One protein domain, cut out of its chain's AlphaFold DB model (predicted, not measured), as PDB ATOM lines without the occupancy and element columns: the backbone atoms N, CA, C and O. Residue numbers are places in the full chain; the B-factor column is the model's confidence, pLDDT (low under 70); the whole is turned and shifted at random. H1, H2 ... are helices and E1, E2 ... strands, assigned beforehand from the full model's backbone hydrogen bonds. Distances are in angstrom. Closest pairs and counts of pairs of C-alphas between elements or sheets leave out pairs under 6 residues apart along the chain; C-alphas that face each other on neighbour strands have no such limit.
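Overview. This is residues 196 to 249 of the 249 residues of an uncharacterized protein of Gongylonema pulchrum (UniProt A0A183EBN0). A strongly twisted sheet of four strands, a meander in which each strand is the antiparallel neighbour of the one before, leads straight into helix H1 over E4; residues 226 to 231 and 244 to 249 stick out. The printed part has 54 residues, its class mixed, in chain and sheet order E1, E2, E3, E4, then H1. It is only just loose, close to compact, with a radius of gyration of the C-alphas of 12.5 A, spanning 36 by 30 by 21 A.

Arrangement. Start at E1, residues 196 to 200, in a hairpin with E2, residues 205 to 213: N 197 and O 207 are 2.9 A apart, within hydrogen-bond range. E2 and E3, residues 216 to 225, form the next hairpin, with N 210 and O 218 at 2.9 A. E3 and E4, residues 232 to 236, form another, with N 221 and O 235 at 2.8 A. H1, residues 237 to 247, has every O i to N i+4 pair within range and is on the sheet, at a height of 10.2 A.

Along the chain. Find C-alpha 196 at (176.701, 244.755, 192.179), where E1 begins; E3 measures 26.9 A. H1 ends at C-alpha 247, (187.141, 265.893, 180.952).

Size, cuts and confidence. The farthest C-alphas, Pro 214 and Gly 249, are 38.2 A apart. The printed part has no cut; pLDDT is under 70 at residues 196 to 203 and 248 to 249.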
ATOM      1  N   TYR A 196     176.346 244.338 193.527       68.94
ATOM      2  CA  TYR A 196     176.701 244.755 192.179       68.94
ATOM      3  C   TYR A 196     175.558 244.417 191.227       68.94
ATOM      4  O   TYR A 196     175.236 243.250 191.014       68.94
ATOM      5  N   VAL A 197     174.924 245.444 190.661       66.31
ATOM      6  CA  VAL A 197     173.802 245.272 189.738       66.31
ATOM      7  C   VAL A 197     174.316 245.300 188.305       66.31
ATOM      8  O   VAL A 197     174.968 246.254 187.865       66.31
ATOM      9  N   SER A 198     173.986 244.240 187.572       56.44
ATOM     10  CA  SER A 198     174.502 243.922 186.240       56.44
ATOM     11  C   SER A 198     174.082 244.909 185.148       56.44
ATOM     12  O   SER A 198     174.811 245.052 184.171       56.44
ATOM     13  N   PHE A 199     172.971 245.641 185.296       58.84
ATOM     14  CA  PHE A 199     172.632 246.748 184.394       58.84
ATOM     15  C   PHE A 199     171.481 247.607 184.934       58.84
ATOM     16  O   PHE A 199     170.374 247.116 185.151       58.84
ATOM     17  N   SER A 200     171.688 248.916 185.097       60.97
ATOM     18  CA  SER A 200     170.577 249.836 185.366       60.97
ATOM     19  C   SER A 200     169.937 250.298 184.054       60.97
ATOM     20  O   SER A 200     170.581 251.000 183.273       60.97
ATOM     21  N   ARG A 201     168.642 250.005 183.841       61.09
ATOM     22  CA  ARG A 201     167.878 250.519 182.680       61.09
ATOM     23  C   ARG A 201     167.895 252.049 182.601       61.09
ATOM     24  O   ARG A 201     167.994 252.610 181.515       61.09
ATOM     25  N   ARG A 202     167.846 252.721 183.757       59.75
ATOM     26  CA  ARG A 202     167.848 254.189 183.851       59.75
ATOM     27  C   ARG A 202     169.200 254.792 183.484       59.75
ATOM     28  O   ARG A 202     169.245 255.874 182.909       59.75
ATOM     29  N   PHE A 203     170.293 254.115 183.833       60.91
ATOM     30  CA  PHE A 203     171.644 254.654 183.662       60.91
ATOM     31  C   PHE A 203     172.424 254.044 182.494       60.91
ATOM     32  O   PHE A 203     173.517 254.523 182.214       60.91
ATOM     33  N   LYS A 204     171.868 253.034 181.811       71.44
ATOM     34  CA  LYS A 204     172.488 252.302 180.691       71.44
ATOM     35  C   LYS A 204     173.898 251.771 180.998       71.44
ATOM     36  O   LYS A 204     174.720 251.640 180.098       71.44
ATOM     37  N   GLN A 205     174.187 251.487 182.266       72.94
ATOM     38  CA  GLN A 205     175.487 250.991 182.714       72.94
ATOM     39  C   GLN A 205     175.357 250.171 184.001       72.94
ATOM     40  O   GLN A 205     174.331 250.242 184.691       72.94
ATOM     41  N   THR A 206     176.407 249.417 184.326       77.31
ATOM     42  CA  THR A 206     176.542 248.678 185.587       77.31
ATOM     43  C   THR A 206     176.738 249.636 186.763       77.31
ATOM     44  O   THR A 206     177.369 250.697 186.645       77.31
ATOM     45  N   SER A 207     176.176 249.279 187.918       82.06
ATOM     46  CA  SER A 207     176.260 250.096 189.130       82.06
ATOM     47  C   SER A 207     176.403 249.233 190.372       82.06
ATOM     48  O   SER A 207     175.777 248.184 190.475       82.06
ATOM     49  N   LEU A 208     177.194 249.706 191.330       85.50
ATOM     50  CA  LEU A 208     177.284 249.136 192.670       85.50
ATOM     51  C   LEU A 208     176.377 249.942 193.603       85.50
ATOM     52  O   LEU A 208     176.534 251.162 193.708       85.50
ATOM     53  N   THR A 209     175.451 249.268 194.275       83.94
ATOM     54  CA  THR A 209     174.575 249.888 195.272       83.94
ATOM     55  C   THR A 209     175.057 249.508 196.662       83.94
ATOM     56  O   THR A 209     175.172 248.327 196.985       83.94
ATOM     57  N   VAL A 210     175.344 250.518 197.479       84.44
ATOM     58  CA  VAL A 210     175.772 250.358 198.869       84.44
ATOM     59  C   VAL A 210     174.684 250.948 199.769       84.44
ATOM     60  O   VAL A 210     174.489 252.167 199.731       84.44
ATOM     61  N   PRO A 211     173.951 250.135 200.546       80.88
ATOM     62  CA  PRO A 211     173.027 250.656 201.547       80.88
ATOM     63  C   PRO A 211     173.821 251.386 202.641       80.88
ATOM     64  O   PRO A 211     174.821 250.871 203.134       80.88
ATOM     65  N   LEU A 212     173.408 252.607 202.981       80.38
ATOM     66  CA  LEU A 212     173.968 253.375 204.100       80.38
ATOM     67  C   LEU A 212     173.035 253.313 205.310       80.38
ATOM     68  O   LEU A 212     173.495 253.113 206.426       80.38
ATOM     69  N   ASN A 213     171.734 253.457 205.054       78.88
ATOM     70  CA  ASN A 213     170.643 253.393 206.021       78.88
ATOM     71  C   ASN A 213     169.456 252.638 205.381       78.88
ATOM     72  O   ASN A 213     169.448 252.464 204.161       78.88
ATOM     73  N   PRO A 214     168.421 252.237 206.142       77.12
ATOM     74  CA  PRO A 214     167.241 251.557 205.588       77.12
ATOM     75  C   PRO A 214     166.524 252.348 204.482       77.12
ATOM     76  O   PRO A 214     165.929 251.762 203.583       77.12
ATOM     77  N   GLU A 215     166.616 253.678 204.527       79.00
ATOM     78  CA  GLU A 215     165.993 254.594 203.562       79.00
ATOM     79  C   GLU A 215     167.003 255.222 202.588       79.00
ATOM     80  O   GLU A 215     166.620 255.907 201.640       79.00
ATOM     81  N   GLU A 216     168.303 254.999 202.801       81.00
ATOM     82  CA  GLU A 216     169.360 255.660 202.040       81.00
ATOM     83  C   GLU A 216     170.306 254.646 201.406       81.00
ATOM     84  O   GLU A 216     171.012 253.891 202.079       81.00
ATOM     85  N   VAL A 217     170.391 254.704 200.080       83.56
ATOM     86  CA  VAL A 217     171.360 253.941 199.298       83.56
ATOM     87  C   VAL A 217     172.297 254.883 198.557       83.56
ATOM     88  O   VAL A 217     171.881 255.876 197.953       83.56
ATOM     89  N   ARG A 218     173.587 254.552 198.546       83.69
ATOM     90  CA  ARG A 218     174.587 255.239 197.734       83.69
ATOM     91  C   ARG A 218     174.899 254.417 196.496       83.69
ATOM     92  O   ARG A 218     175.266 253.248 196.575       83.69
ATOM     93  N   ILE A 219     174.784 255.060 195.339       83.88
ATOM     94  CA  ILE A 219     175.026 254.431 194.041       83.88
ATOM     95  C   ILE A 219     176.404 254.840 193.524       83.88
ATOM     96  O   ILE A 219     176.735 256.030 193.448       83.88
ATOM     97  N   TYR A 220     177.181 253.844 193.119       87.38
ATOM     98  CA  TYR A 220     178.472 254.005 192.477       87.38
ATOM     99  C   TYR A 220     178.421 253.495 191.034       87.38
ATOM    100  O   TYR A 220     177.803 252.477 190.723       87.38
ATOM    101  N   ARG A 221     179.072 254.227 190.135       86.06
ATOM    102  CA  ARG A 221     179.144 253.968 188.697       86.06
ATOM    103  C   ARG A 221     180.454 253.275 188.361       86.06
ATOM    104  O   ARG A 221     181.492 253.626 188.925       86.06
ATOM    105  N   HIS A 222     180.400 252.312 187.449       86.12
ATOM    106  CA  HIS A 222     181.603 251.664 186.948       86.12
ATOM    107  C   HIS A 222     182.525 252.685 186.260       86.12
ATOM    108  O   HIS A 222     182.056 253.503 185.471       86.12
ATOM    109  N   ALA A 223     183.819 252.660 186.587       84.56
ATOM    110  CA  ALA A 223     184.803 253.596 186.050       84.56
ATOM    111  C   ALA A 223     185.882 252.910 185.210       84.56
ATOM    112  O   ALA A 223     186.155 253.353 184.098       84.56
ATOM    113  N   SER A 224     186.517 251.866 185.741       86.00
ATOM    114  CA  SER A 224     187.593 251.150 185.053       86.00
ATOM    115  C   SER A 224     187.870 249.801 185.705       86.00
ATOM    116  O   SER A 224     187.540 249.573 186.868       86.00
ATOM    117  N   HIS A 225     188.557 248.917 184.987       87.88
ATOM    118  CA  HIS A 225     189.122 247.694 185.556       87.88
ATOM    119  C   HIS A 225     190.616 247.883 185.840       87.88
ATOM    120  O   HIS A 225     191.296 248.670 185.182       87.88
ATOM    121  N   SER A 226     191.144 247.150 186.819       87.31
ATOM    122  CA  SER A 226     192.589 246.967 186.978       87.31
ATOM    123  C   SER A 226     193.188 246.324 185.729       87.31
ATOM    124  O   SER A 226     192.508 245.547 185.059       87.31
ATOM    125  N   LYS A 227     194.491 246.517 185.496       88.06
ATOM    126  CA  LYS A 227     195.227 245.878 184.390       88.06
ATOM    127  C   LYS A 227     195.112 244.344 184.380       88.06
ATOM    128  O   LYS A 227     195.155 243.736 183.322       88.06
ATOM    129  N   SER A 228     194.925 243.725 185.548       85.31
ATOM    130  CA  SER A 228     194.722 242.280 185.715       85.31
ATOM    131  C   SER A 228     193.263 241.821 185.579       85.31
ATOM    132  O   SER A 228     192.992 240.632 185.715       85.31
ATOM    133  N   GLY A 229     192.307 242.738 185.393       81.06
ATOM    134  CA  GLY A 229     190.870 242.446 185.333       81.06
ATOM    135  C   GLY A 229     190.222 241.974 186.644       81.06
ATOM    136  O   GLY A 229     189.008 241.822 186.688       81.06
ATOM    137  N   ARG A 230     190.998 241.768 187.717       83.69
ATOM    138  CA  ARG A 230     190.515 241.224 189.002       83.69
ATOM    139  C   ARG A 230     189.840 242.256 189.901       83.69
ATOM    140  O   ARG A 230     189.105 241.886 190.808       83.69
ATOM    141  N   THR A 231     190.094 243.542 189.673       86.19
ATOM    142  CA  THR A 231     189.538 244.630 190.481       86.19
ATOM    143  C   THR A 231     188.760 245.592 189.604       86.19
ATOM    144  O   THR A 231     189.271 246.108 188.609       86.19
ATOM    145  N   ILE A 232     187.529 245.879 190.009       86.50
ATOM    146  CA  ILE A 232     186.657 246.844 189.349       86.50
ATOM    147  C   ILE A 232     186.652 248.121 190.187       86.50
ATOM    148  O   ILE A 232     186.412 248.091 191.392       86.50
ATOM    149  N   HIS A 233     186.935 249.248 189.545       88.25
ATOM    150  CA  HIS A 233     186.962 250.560 190.170       88.25
ATOM    151  C   HIS A 233     185.636 251.261 189.917       88.25
ATOM    152  O   HIS A 233     185.121 251.291 188.794       88.25
ATOM    153  N   PHE A 234     185.113 251.876 190.970       89.00
ATOM    154  CA  PHE A 234     183.847 252.583 190.939       89.00
ATOM    155  C   PHE A 234     184.015 254.039 191.372       89.00
ATOM    156  O   PHE A 234     184.833 254.358 192.233       89.00
ATOM    157  N   ARG A 235     183.199 254.930 190.807       89.06
ATOM    158  CA  ARG A 235     183.094 256.341 191.207       89.06
ATOM    159  C   ARG A 235     181.716 256.593 191.798       89.06
ATOM    160  O   ARG A 235     180.713 256.161 191.239       89.06
ATOM    161  N   CYS A 236     181.636 257.309 192.917       86.94
ATOM    162  CA  CYS A 236     180.338 257.780 193.401       86.94
ATOM    163  C   CYS A 236     179.769 258.841 192.444       86.94
ATOM    164  O   CYS A 236     180.513 259.440 191.663       86.94
ATOM    165  N   SER A 237     178.466 259.116 192.536       79.69
ATOM    166  CA  SER A 237     177.797 260.141 191.719       79.69
ATOM    167  C   SER A 237     178.521 261.495 191.729       79.69
ATOM    168  O   SER A 237     178.692 262.104 190.677       79.69
ATOM    169  N   ARG A 238     179.017 261.937 192.893       82.44
ATOM    170  CA  ARG A 238     179.754 263.203 193.042       82.44
ATOM    171  C   ARG A 238     181.090 263.200 192.293       82.44
ATOM    172  O   ARG A 238     181.392 264.156 191.584       82.44
ATOM    173  N   CYS A 239     181.881 262.137 192.437       85.75
ATOM    174  CA  CYS A 239     183.165 262.004 191.743       85.75
ATOM    175  C   CYS A 239     182.987 261.824 190.231       85.75
ATOM    176  O   CYS A 239     183.859 262.229 189.465       85.75
ATOM    177  N   ASP A 240     181.872 261.233 189.802       83.25
ATOM    178  CA  ASP A 240     181.527 261.099 188.389       83.25
ATOM    179  C   ASP A 240     181.202 262.459 187.756       83.25
ATOM    180  O   ASP A 240     181.765 262.796 186.718       83.25
ATOM    181  N   THR A 241     180.392 263.294 188.421       81.12
ATOM    182  CA  THR A 241     180.129 264.667 187.960       81.12
ATOM    183  C   THR A 241     181.415 265.481 187.854       81.12
ATOM    184  O   THR A 241     181.640 266.114 186.826       81.12
ATOM    185  N   LEU A 242     182.284 265.426 188.871       86.44
ATOM    186  CA  LEU A 242     183.579 266.116 188.832       86.44
ATOM    187  C   LEU A 242     184.426 265.639 187.647       86.44
ATOM    188  O   LEU A 242     184.940 266.447 186.877       86.44
ATOM    189  N   HIS A 243     184.533 264.327 187.458       82.69
ATOM    190  CA  HIS A 243     185.293 263.762 186.350       82.69
ATOM    191  C   HIS A 243     184.749 264.191 184.981       82.69
ATOM    192  O   HIS A 243     185.532 264.532 184.101       82.69
ATOM    193  N   GLN A 244     183.425 264.221 184.805       80.81
ATOM    194  CA  GLN A 244     182.811 264.714 183.571       80.81
ATOM    195  C   GLN A 244     183.153 266.186 183.333       80.81
ATOM    196  O   GLN A 244     183.589 266.517 182.238       80.81
ATOM    197  N   THR A 245     183.052 267.040 184.358       82.69
ATOM    198  CA  THR A 245     183.367 268.472 184.224       82.69
ATOM    199  C   THR A 245     184.825 268.744 183.859       82.69
ATOM    200  O   THR A 245     185.073 269.629 183.050       82.69
ATOM    201  N   TYR A 246     185.778 267.979 184.405       81.44
ATOM    202  CA  TYR A 246     187.205 268.142 184.092       81.44
ATOM    203  C   TYR A 246     187.619 267.506 182.762       81.44
ATOM    204  O   TYR A 246     188.656 267.866 182.228       81.44
ATOM    205  N   LYS A 247     186.847 266.549 182.235       77.69
ATOM    206  CA  LYS A 247     187.141 265.893 180.952       77.69
ATOM    207  C   LYS A 247     186.559 266.648 179.750       77.69
ATOM    208  O   LYS A 247     187.018 266.448 178.632       77.69
ATOM    209  N   SER A 248     185.517 267.451 179.962       68.44
ATOM    210  CA  SER A 248     184.831 268.215 178.909       68.44
ATOM    211  C   SER A 248     185.286 269.673 178.771       68.44
ATOM    212  O   SER A 248     184.719 270.385 177.944       68.44
ATOM    213  N   GLY A 249     186.205 270.132 179.624       46.69
ATOM    214  CA  GLY A 249     186.824 271.461 179.556       46.69
ATOM    215  C   GLY A 249     188.224 271.366 178.981       46.69
ATOM    216  O   GLY A 249     188.604 272.318 178.270       46.69
TER     217      GLY A 249